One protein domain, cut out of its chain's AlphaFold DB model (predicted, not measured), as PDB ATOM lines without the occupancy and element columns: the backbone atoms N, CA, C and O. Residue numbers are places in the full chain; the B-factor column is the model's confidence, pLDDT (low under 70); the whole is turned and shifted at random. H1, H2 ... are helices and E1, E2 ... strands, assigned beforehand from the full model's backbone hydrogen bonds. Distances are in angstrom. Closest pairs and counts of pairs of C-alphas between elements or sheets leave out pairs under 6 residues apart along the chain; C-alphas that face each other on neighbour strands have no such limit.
ATOM      1  N   GLY A 262       4.862   8.298 111.595       86.06
ATOM      2  CA  GLY A 262       4.000   8.516 110.438       86.06
ATOM      3  C   GLY A 262       2.782   9.376 110.778       86.06
ATOM      4  O   GLY A 262       2.918  10.474 111.319       86.06
ATOM      5  N   ALA A 263       1.595   8.893 110.408       86.38
ATOM      6  CA  ALA A 263       0.330   9.555 110.710       86.38
ATOM      7  C   ALA A 263       0.025   9.537 112.218       86.38
ATOM      8  O   ALA A 263       0.368   8.582 112.916       86.38
ATOM      9  N   LEU A 264      -0.626  10.597 112.698       89.25
ATOM     10  CA  LEU A 264      -1.104  10.743 114.072       89.25
ATOM     11  C   LEU A 264      -2.622  10.941 114.025       89.25
ATOM     12  O   LEU A 264      -3.088  11.842 113.329       89.25
ATOM     13  N   GLU A 265      -3.389  10.148 114.772       87.44
ATOM     14  CA  GLU A 265      -4.848  10.274 114.836       87.44
ATOM     15  C   GLU A 265      -5.277  10.678 116.254       87.44
ATOM     16  O   GLU A 265      -5.188   9.883 117.194       87.44
ATOM     17  N   PRO A 266      -5.767  11.913 116.453       78.38
ATOM     18  CA  PRO A 266      -5.999  12.436 117.793       78.38
ATOM     19  C   PRO A 266      -7.243  11.831 118.447       78.38
ATOM     20  O   PRO A 266      -7.240  11.598 119.650       78.38
ATOM     21  N   GLY A 267      -8.286  11.526 117.665       79.31
ATOM     22  CA  GLY A 267      -9.564  11.028 118.190       79.31
ATOM     23  C   GLY A 267      -9.458   9.677 118.905       79.31
ATOM     24  O   GLY A 267     -10.185   9.431 119.862       79.31
ATOM     25  N   VAL A 268      -8.526   8.828 118.469       84.31
ATOM     26  CA  VAL A 268      -8.250   7.508 119.065       84.31
ATOM     27  C   VAL A 268      -6.866   7.427 119.716       84.31
ATOM     28  O   VAL A 268      -6.528   6.407 120.314       84.31
ATOM     29  N   ARG A 269      -6.085   8.517 119.652       89.75
ATOM     30  CA  ARG A 269      -4.710   8.637 120.162       89.75
ATOM     31  C   ARG A 269      -3.802   7.526 119.637       89.75
ATOM     32  O   ARG A 269      -3.110   6.855 120.410       89.75
ATOM     33  N   THR A 270      -3.838   7.334 118.320       92.44
ATOM     34  CA  THR A 270      -2.988   6.375 117.613       92.44
ATOM     35  C   THR A 270      -1.879   7.083 116.845       92.44
ATOM     36  O   THR A 270      -2.049   8.195 116.342       92.44
ATOM     37  N   ALA A 271      -0.715   6.446 116.761       92.56
ATOM     38  CA  ALA A 271       0.403   6.913 115.956       92.56
ATOM     39  C   ALA A 271       0.957   5.769 115.108       92.56
ATOM     40  O   ALA A 271       1.133   4.652 115.593       92.56
ATOM     41  N   VAL A 272       1.280   6.058 113.853       92.50
ATOM     42  CA  VAL A 272       2.024   5.129 113.005       92.50
ATOM     43  C   VAL A 272       3.500   5.215 113.383       92.50
ATOM     44  O   VAL A 272       4.110   6.277 113.296       92.50
ATOM     45  N   LEU A 273       4.084   4.099 113.792       92.31
ATOM     46  CA  LEU A 273       5.497   3.931 114.100       92.31
ATOM     47  C   LEU A 273       6.175   3.216 112.934       92.31
ATOM     48  O   LEU A 273       5.711   2.170 112.487       92.31
ATOM     49  N   ARG A 274       7.274   3.786 112.441       91.25
ATOM     50  CA  ARG A 274       8.046   3.267 111.308       91.25
ATOM     51  C   ARG A 274       9.387   2.742 111.782       91.25
ATOM     52  O   ARG A 274      10.199   3.500 112.315       91.25
ATOM     53  N   THR A 275       9.655   1.466 111.535       87.38
ATOM     54  CA  THR A 275      10.969   0.864 111.783       87.38
ATOM     55  C   THR A 275      11.286  -0.153 110.697       87.38
ATOM     56  O   THR A 275      10.441  -0.955 110.338       87.38
ATOM     57  N   GLU A 276      12.503  -0.102 110.152       84.12
ATOM     58  CA  GLU A 276      13.044  -1.144 109.252       84.12
ATOM     59  C   GLU A 276      12.180  -1.476 108.016       84.12
ATOM     60  O   GLU A 276      12.298  -2.547 107.434       84.12
ATOM     61  N   GLY A 277      11.361  -0.523 107.559       81.00
ATOM     62  CA  GLY A 277      10.464  -0.702 106.410       81.00
ATOM     63  C   GLY A 277       9.071  -1.222 106.771       81.00
ATOM     64  O   GLY A 277       8.230  -1.349 105.882       81.00
ATOM     65  N   GLU A 278       8.807  -1.460 108.053       87.31
ATOM     66  CA  GLU A 278       7.506  -1.852 108.586       87.31
ATOM     67  C   GLU A 278       6.802  -0.675 109.272       87.31
ATOM     68  O   GLU A 278       7.434   0.250 109.799       87.31
ATOM     69  N   GLU A 279       5.469  -0.718 109.249       92.06
ATOM     70  CA  GLU A 279       4.592   0.246 109.909       92.06
ATOM     71  C   GLU A 279       3.741  -0.473 110.958       92.06
ATOM     72  O   GLU A 279       3.104  -1.488 110.669       92.06
ATOM     73  N   PHE A 280       3.716   0.090 112.160       93.12
ATOM     74  CA  PHE A 280       2.904  -0.380 113.277       93.12
ATOM     75  C   PHE A 280       2.033   0.759 113.785       93.12
ATOM     76  O   PHE A 280       2.473   1.904 113.806       93.12
ATOM     77  N   VAL A 281       0.820   0.469 114.235       94.56
ATOM     78  CA  VAL A 281      -0.067   1.469 114.836       94.56
ATOM     79  C   VAL A 281      -0.020   1.299 116.346       94.56
ATOM     80  O   VAL A 281      -0.485   0.294 116.877       94.56
ATOM     81  N   VAL A 282       0.564   2.266 117.054       94.44
ATOM     82  CA  VAL A 282       0.511   2.301 118.520       94.44
ATOM     83  C   VAL A 282      -0.734   3.056 118.956       94.44
ATOM     84  O   VAL A 282      -0.968   4.165 118.489       94.44
ATOM     85  N   ASN A 283      -1.511   2.493 119.875       94.38
ATOM     86  CA  ASN A 283      -2.608   3.177 120.550       94.38
ATOM     87  C   ASN A 283      -2.194   3.476 121.992       94.38
ATOM     88  O   ASN A 283      -1.861   2.560 122.744       94.38
ATOM     89  N   VAL A 284      -2.226   4.748 122.391       93.62
ATOM     90  CA  VAL A 284      -1.853   5.187 123.749       93.62
ATOM     91  C   VAL A 284      -3.036   5.734 124.559       93.62
ATOM     92  O   VAL A 284      -2.834   6.402 125.576       93.62
ATOM     93  N   SER A 285      -4.273   5.463 124.134       90.25
ATOM     94  CA  SER A 285      -5.494   5.957 124.789       90.25
ATOM     95  C   SER A 285      -5.738   5.365 126.184       90.25
ATOM     96  O   SER A 285      -6.254   6.073 127.050       90.25
ATOM     97  N   GLY A 286      -5.353   4.106 126.411       86.56
ATOM     98  CA  GLY A 286      -5.494   3.408 127.692       86.56
ATOM     99  C   GLY A 286      -4.261   3.502 128.597       86.56
ATOM    100  O   GLY A 286      -3.231   4.071 128.226       86.56
ATOM    101  N   ASP A 287      -4.349   2.885 129.779       85.69
ATOM    102  CA  ASP A 287      -3.257   2.841 130.767       85.69
ATOM    103  C   ASP A 287      -2.003   2.154 130.210       85.69
ATOM    104  O   ASP A 287      -0.877   2.614 130.420       85.69
ATOM    105  N   ARG A 288      -2.200   1.088 129.425       89.25
ATOM    106  CA  ARG A 288      -1.139   0.392 128.692       89.25
ATOM    107  C   ARG A 288      -1.299   0.607 127.190       89.25
ATOM    108  O   ARG A 288      -2.420   0.460 126.698       89.25
ATOM    109  N   PRO A 289      -0.215   0.928 126.466       92.81
ATOM    110  CA  PRO A 289      -0.265   0.995 125.016       92.81
ATOM    111  C   PRO A 289      -0.599  -0.362 124.392       92.81
ATOM    112  O   PRO A 289      -0.201  -1.406 124.915       92.81
ATOM    113  N   THR A 290      -1.275  -0.343 123.249       94.31
ATOM    114  CA  THR A 290      -1.405  -1.508 122.363       94.31
ATOM    115  C   THR A 290      -0.707  -1.225 121.040       94.31
ATOM    116  O   THR A 290      -0.499  -0.067 120.679       94.31
ATOM    117  N   LEU A 291      -0.302  -2.284 120.340       93.81
ATOM    118  CA  LEU A 291       0.378  -2.188 119.055       93.81
ATOM    119  C   LEU A 291      -0.323  -3.105 118.059       93.81
ATOM    120  O   LEU A 291      -0.553  -4.277 118.360       93.81
ATOM    121  N   GLU A 292      -0.644  -2.568 116.895       94.06
ATOM    122  CA  GLU A 292      -1.245  -3.297 115.784       94.06
ATOM    123  C   GLU A 292      -0.281  -3.306 114.599       94.06
ATOM    124  O   GLU A 292       0.418  -2.321 114.337       94.06
ATOM    125  N   THR A 293      -0.217  -4.425 113.884       89.62
ATOM    126  CA  THR A 293       0.460  -4.475 112.585       89.62
ATOM    127  C   THR A 293      -0.333  -3.680 111.550       89.62
ATOM    128  O   THR A 293      -1.504  -3.350 111.749       89.62
ATOM    129  N   ARG A 294       0.274  -3.414 110.392       83.31
ATOM    130  CA  ARG A 294      -0.425  -2.801 109.253       83.31
ATOM    131  C   ARG A 294      -1.699  -3.553 108.833       83.31
ATOM    132  O   ARG A 294      -2.626  -2.923 108.331       83.31
ATOM    133  N   ASP A 295      -1.745  -4.866 109.049       86.06
ATOM    134  CA  ASP A 295      -2.887  -5.719 108.703       86.06
ATOM    135  C   ASP A 295      -3.976  -5.744 109.798       86.06
ATOM    136  O   ASP A 295      -4.979  -6.444 109.659       86.06
ATOM    137  N   GLY A 296      -3.801  -4.970 110.877       87.38
ATOM    138  CA  GLY A 296      -4.747  -4.861 111.991       87.38
ATOM    139  C   GLY A 296      -4.617  -5.972 113.036       87.38
ATOM    140  O   GLY A 296      -5.527  -6.169 113.841       87.38
ATOM    141  N   GLU A 297      -3.515  -6.729 113.035       91.81
ATOM    142  CA  GLU A 297      -3.282  -7.769 114.039       91.81
ATOM    143  C   GLU A 297      -2.716  -7.160 115.326       91.81
ATOM    144  O   GLU A 297      -1.645  -6.551 115.326       91.81
ATOM    145  N   LEU A 298      -3.429  -7.356 116.439       93.12
ATOM    146  CA  LEU A 298      -2.995  -6.931 117.768       93.12
ATOM    147  C   LEU A 298      -1.830  -7.785 118.268       93.12
ATOM    148  O   LEU A 298      -1.936  -9.003 118.417       93.12
ATOM    149  N   LEU A 299      -0.734  -7.122 118.621       91.12
ATOM    150  CA  LEU A 299       0.447  -7.770 119.168       91.12
ATOM    151  C   LEU A 299       0.297  -8.052 120.667       91.12
ATOM    152  O   LEU A 299      -0.292  -7.284 121.432       91.12
ATOM    153  N   HIS A 300       0.882  -9.169 121.104       90.94
ATOM    154  CA  HIS A 300       0.912  -9.558 122.511       90.94
ATOM    155  C   HIS A 300       1.615  -8.484 123.372       90.94
ATOM    156  O   HIS A 300       2.675  -8.000 122.966       90.94
ATOM    157  N   PRO A 301       1.127  -8.160 124.588       86.75
ATOM    158  CA  PRO A 301       1.681  -7.085 125.424       86.75
ATOM    159  C   PRO A 301       3.196  -7.152 125.667       86.75
ATOM    160  O   PRO A 301       3.867  -6.129 125.668       86.75
ATOM    161  N   SER A 302       3.765  -8.355 125.804       85.12
ATOM    162  CA  SER A 302       5.219  -8.517 125.971       85.12
ATOM    163  C   SER A 302       6.034  -8.066 124.752       85.12
ATOM    164  O   SER A 302       7.195  -7.698 124.896       85.12
ATOM    165  N   MET A 303       5.449  -8.120 123.550       89.31
ATOM    166  CA  MET A 303       6.068  -7.606 122.325       89.31
ATOM    167  C   MET A 303       5.955  -6.083 122.254       89.31
ATOM    168  O   MET A 303       6.885  -5.432 121.787       89.31
ATOM    169  N   VAL A 304       4.859  -5.517 122.774       92.50
ATOM    170  CA  VAL A 304       4.642  -4.066 122.835       92.50
ATOM    171  C   VAL A 304       5.734  -3.394 123.665       92.50
ATOM    172  O   VAL A 304       6.365  -2.459 123.184       92.50
ATOM    173  N   ASP A 305       6.030  -3.904 124.864       90.25
ATOM    174  CA  ASP A 305       7.062  -3.319 125.734       90.25
ATOM    175  C   ASP A 305       8.455  -3.343 125.079       90.25
ATOM    176  O   ASP A 305       9.197  -2.360 125.122       90.25
ATOM    177  N   GLY A 306       8.813  -4.461 124.435       91.19
ATOM    178  CA  GLY A 306      10.071  -4.585 123.696       91.19
ATOM    179  C   GLY A 306      10.149  -3.610 122.519       91.19
ATOM    180  O   GLY A 306      11.157  -2.923 122.344       91.19
ATOM    181  N   PHE A 307       9.060  -3.493 121.759       93.00
ATOM    182  CA  PHE A 307       8.961  -2.584 120.623       93.00
ATOM    183  C   PHE A 307       9.045  -1.113 121.047       93.00
ATOM    184  O   PHE A 307       9.792  -0.338 120.452       93.00
ATOM    185  N   LEU A 308       8.334  -0.714 122.103       94.25
ATOM    186  CA  LEU A 308       8.374   0.661 122.600       94.25
ATOM    187  C   LEU A 308       9.752   1.035 123.147       94.25
ATOM    188  O   LEU A 308      10.192   2.160 122.932       94.25
ATOM    189  N   ASN A 309      10.467   0.109 123.791       93.81
ATOM    190  CA  ASN A 309      11.855   0.342 124.201       93.81
ATOM    191  C   ASN A 309      12.796   0.516 122.999       93.81
ATOM    192  O   ASN A 309      13.665   1.389 123.018       93.81
ATOM    193  N   HIS A 310      12.606  -0.266 121.932       92.56
ATOM    194  CA  HIS A 310      13.341  -0.074 120.676       92.56
ATOM    195  C   HIS A 310      13.068   1.310 120.073       92.56
ATOM    196  O   HIS A 310      13.999   2.046 119.740       92.56
ATOM    197  N   MET A 311      11.797   1.712 120.008       94.12
ATOM    198  CA  MET A 311      11.405   3.029 119.501       94.12
ATOM    199  C   MET A 311      11.918   4.172 120.377       94.12
ATOM    200  O   MET A 311      12.374   5.180 119.836       94.12
ATOM    201  N   ALA A 312      11.922   4.007 121.700       93.62
ATOM    202  CA  ALA A 312      12.507   4.959 122.636       93.62
ATOM    203  C   ALA A 312      13.988   5.207 122.316       93.62
ATOM    204  O   ALA A 312      14.383   6.358 122.128       93.62
ATOM    205  N   GLY A 313      14.773   4.143 122.113       90.94
ATOM    206  CA  GLY A 313      16.179   4.253 121.716       90.94
ATOM    207  C   GLY A 313      16.383   4.995 120.389       90.94
ATOM    208  O   GLY A 313      17.281   5.828 120.283       90.94
ATOM    209  N   ARG A 314      15.522   4.759 119.389       89.50
ATOM    210  CA  ARG A 314      15.592   5.449 118.082       89.50
ATOM    211  C   ARG A 314      15.229   6.928 118.142       89.50
ATOM    212  O   ARG A 314      15.660   7.692 117.286       89.50
ATOM    213  N   THR A 315      14.410   7.311 119.112       88.81
ATOM    214  CA  THR A 315      13.858   8.665 119.240       88.81
ATOM    215  C   THR A 315      14.490   9.457 120.385       88.81
ATOM    216  O   THR A 315      14.083  10.585 120.631       88.81
ATOM    217  N   GLY A 316      15.494   8.895 121.070       89.44
ATOM    218  CA  GLY A 316      16.235   9.565 122.141       89.44
ATOM    219  C   GLY A 316      15.549   9.558 123.512       89.44
ATOM    220  O   GLY A 316      15.980  10.280 124.409       89.44
ATOM    221  N   HIS A 317      14.508   8.745 123.700       94.06
ATOM    222  CA  HIS A 317      13.814   8.604 124.980       94.06
ATOM    223  C   HIS A 317      14.502   7.564 125.867       94.06
ATOM    224  O   HIS A 317      15.148   6.632 125.389       94.06
ATOM    225  N   LYS A 318      14.328   7.709 127.183       93.69
ATOM    226  CA  LYS A 318      14.950   6.835 128.186       93.69
ATOM    227  C   LYS A 318      14.488   5.377 128.081       93.69
ATOM    228  O   LYS A 318      15.303   4.466 128.188       93.69
ATOM    229  N   ASP A 319      13.184   5.176 127.935       95.38
ATOM    230  CA  ASP A 319      12.520   3.876 127.914       95.38
ATOM    231  C   ASP A 319      11.157   3.987 127.206       95.38
ATOM    232  O   ASP A 319      10.676   5.084 126.893       95.38
ATOM    233  N   GLY A 320      10.543   2.837 126.919       93.25
ATOM    234  CA  GLY A 320       9.254   2.752 126.232       93.25
ATOM    235  C   GLY A 320       8.098   3.395 127.005       93.25
ATOM    236  O   GLY A 320       7.153   3.891 126.390       93.25
ATOM    237  N   GLU A 321       8.179   3.445 128.338       93.94
ATOM    238  CA  GLU A 321       7.182   4.116 129.180       93.94
ATOM    239  C   GLU A 321       7.256   5.638 129.011       93.94
ATOM    240  O   GLU A 321       6.230   6.283 128.781       93.94
ATOM    241  N   THR A 322       8.467   6.200 129.038       94.75
ATOM    242  CA  THR A 322       8.723   7.622 128.774       94.75
ATOM    243  C   THR A 322       8.247   7.992 127.372       94.75
ATOM    244  O   THR A 322       7.489   8.948 127.222       94.75
ATOM    245  N   PHE A 323       8.595   7.189 126.359       95.19
ATOM    246  CA  PHE A 323       8.119   7.366 124.982       95.19
ATOM    247  C   PHE A 323       6.585   7.422 124.912       95.19
ATOM    248  O   PHE A 323       6.013   8.363 124.362       95.19
ATOM    249  N   ALA A 324       5.896   6.436 125.493       94.50
ATOM    250  CA  ALA A 324       4.437   6.376 125.449       94.50
ATOM    251  C   ALA A 324       3.789   7.529 126.228       94.50
ATOM    252  O   ALA A 324       2.769   8.070 125.801       94.50
ATOM    253  N   SER A 325       4.365   7.918 127.366       94.75
ATOM    254  CA  SER A 325       3.895   9.050 128.167       94.75
ATOM    255  C   SER A 325       4.028  10.374 127.417       94.75
ATOM    256  O   SER A 325       3.075  11.152 127.377       94.75
ATOM    257  N   GLU A 326       5.170  10.627 126.784       94.75
ATOM    258  CA  GLU A 326       5.387  11.848 126.007       94.75
ATOM    259  C   GLU A 326       4.510  11.874 124.751       94.75
ATOM    260  O   GLU A 326       3.946  12.916 124.421       94.75
ATOM    261  N   LEU A 327       4.274  10.722 124.112       95.00
ATOM    262  CA  LEU A 327       3.349  10.624 122.982       95.00
ATOM    263  C   LEU A 327       1.904  10.946 123.404       95.00
ATOM    264  O   LEU A 327       1.185  11.642 122.686       95.00
ATOM    265  N   ARG A 328       1.475  10.516 124.598       95.06
ATOM    266  CA  ARG A 328       0.182  10.939 125.169       95.06
ATOM    267  C   ARG A 328       0.126  12.444 125.399       95.06
ATOM    268  O   ARG A 328      -0.924  13.042 125.165       95.06
ATOM    269  N   GLU A 329       1.215  13.056 125.857       95.19
ATOM    270  CA  GLU A 329       1.263  14.512 126.011       95.19
ATOM    271  C   GLU A 329       1.219  15.251 124.675       95.19
ATOM    272  O   GLU A 329       0.571  16.292 124.615       95.19
ATOM    273  N   VAL A 330       1.782  14.707 123.591       94.62
ATOM    274  CA  VAL A 330       1.591  15.273 122.242       94.62
ATOM    275  C   VAL A 330       0.104  15.328 121.884       94.62
ATOM    276  O   VAL A 330      -0.388  16.383 121.483       94.62
ATOM    277  N   PHE A 331      -0.641  14.234 122.085       94.94
ATOM    278  CA  PHE A 331      -2.087  14.224 121.825       94.94
ATOM    279  C   PHE A 331      -2.848  15.212 122.714       94.94
ATOM    280  O   PHE A 331      -3.683  15.967 122.217       94.94
ATOM    281  N   ARG A 332      -2.531  15.269 124.012       92.94
ATOM    282  CA  ARG A 332      -3.151  16.229 124.942       92.94
ATOM    283  C   ARG A 332      -2.825  17.674 124.584       92.94
ATOM    284  O   ARG A 332      -3.687  18.539 124.710       92.94
ATOM    285  N   ASP A 333      -1.598  17.967 124.160       92.56
ATOM    286  CA  ASP A 333      -1.220  19.308 123.723       92.56
ATOM    287  C   ASP A 333      -1.956  19.711 122.443       92.56
ATOM    288  O   ASP A 333      -2.495  20.816 122.376       92.56
ATOM    289  N   ALA A 334      -2.082  18.801 121.476       91.31
ATOM    290  CA  ALA A 334      -2.883  19.031 120.278       91.31
ATOM    291  C   ALA A 334      -4.363  19.295 120.616       91.31
ATOM    292  O   ALA A 334      -4.937  20.274 120.140       91.31
ATOM    293  N   GLU A 335      -4.969  18.497 121.503       89.81
ATOM    294  CA  GLU A 335      -6.336  18.722 122.002       89.81
ATOM    295  C   GLU A 335      -6.474  20.103 122.673       89.81
ATOM    296  O   GLU A 335      -7.405  20.852 122.370       89.81
ATOM    297  N   ARG A 336      -5.520  20.489 123.535       89.38
ATOM    298  CA  ARG A 336      -5.497  21.815 124.182       89.38
ATOM    299  C   ARG A 336      -5.419  22.955 123.171       89.38
ATOM    300  O   ARG A 336      -6.040  23.993 123.398       89.38
ATOM    301  N   ARG A 337      -4.663  22.787 122.083       86.81
ATOM    302  CA  ARG A 337      -4.562  23.781 121.003       86.81
ATOM    303  C   ARG A 337      -5.888  23.949 120.277       86.81
ATOM    304  O   ARG A 337      -6.267  25.078 120.016       86.81
ATOM    305  N   LEU A 338      -6.620  22.864 120.023       83.69
ATOM    306  CA  LEU A 338      -7.887  22.901 119.281       83.69
ATOM    307  C   LEU A 338      -9.053  23.550 120.042       83.69
ATOM    308  O   LEU A 338     -10.026  23.954 119.401       83.69
ATOM    309  N   ILE A 339      -8.969  23.633 121.373       78.00
ATOM    310  CA  ILE A 339      -9.955  24.307 122.240       78.00
ATOM    311  C   ILE A 339      -9.718  25.828 122.296       78.00
ATOM    312  O   ILE A 339     -10.642  26.579 122.608       78.00
ATOM    313  N   ARG A 340      -8.488  26.275 122.022       59.66
ATOM    314  CA  ARG A 340      -8.097  27.691 121.993       59.66
ATOM    315  C   ARG A 340      -8.352  28.304 120.621       59.66
ATOM    316  O   ARG A 340      -8.661  29.512 120.616       59.66
TER     317      ARG A 340
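What this domain is: This is residues 262 to 340 of the 340 residues of an uncharacterized protein of Pseudarthrobacter sp. BIM B-2242 (UniProt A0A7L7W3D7). A small wall of four antiparallel strands, E1 to E4, has two helices over one of its faces, with no named helix over the other. H1 crosses over E3 and E4, and the long H2 starts beside H1, passes slantwise over E1 and E2 with residues 324 to 331 near the sheet, and runs on past it to the chain's last residues. The printed part has 79 residues, with E1, E2, E3, E4, H1 and H2 along the chain and the sheet order E1 - E2 - E3 - E4; the class is mixed, helices and strands. It is compact, with a radius of gyration of the C-alphas of 12.3 A and spans of 37 by 29 by 24 A.

Where its parts are: E1, residues 262 to 265, begins with C-alpha 262 at (4.000, 8.516, 110.438) and is 10.0 A long. E2, residues 270 to 275, measures 16.1 A, E3, residues 278 to 283, 16.5 A, and E4, residues 290 to 293, 10.4 A. H1, residues 301 to 315, is 20.8 A long and begins with C-alpha 301 at (1.681, -7.085, 125.424). H2, residues 320 to 339, is 29.1 A long and ends with C-alpha 339 at (-9.955, 24.307, 122.240).

How they stand to each other: E1 to E4 form a meander, each strand the antiparallel neighbour of the one before, and the sheet is only just strongly twisted, its C-alphas up to 4.1 A off the best plane. In the hairpin of E1 and E2, at 169 degrees, N 262 and O 272 are 2.7 A apart. In the hairpin of E2 and E3, at 152 degrees, N 273 and O 280 are 2.7 A apart. In the hairpin of E3 and E4, at 151 degrees, N 281 and O 292 are 2.8 A apart. E1 and E4 are the edge strands and are apart. H1 and H2 are on the same face of the sheet, two layers in which the helices make one and the strands the other. H1 has a height over the sheet of 8.6 A and runs across the strands, at 69 degrees to E3 on the local plane; its closest C-alphas to E4 are Val 304 and Leu 291, 6.0 A apart. H2 has a height over the sheet of 10.5 A and runs slantwise to the strands, at 56 degrees to E1 on the local plane. H2 touches H1 with residues 320 to 324 alone, the closest C-alphas being those of Asn 309 and Gly 320, 4.1 A apart, and their lines are about perpendicular at 75 degrees. Every O i to N i+4 pair is within hydrogen-bond range in H2, and 10 of 11 are in H1.

The domain as a whole: The two C-alphas farthest apart, those of Ser 302 and Arg 340, are 38.8 A apart. The printed part has no cut and no long link. The mean pLDDT of the printed part is 90.2, and residue 340, the chain's last, is the one residue under 70.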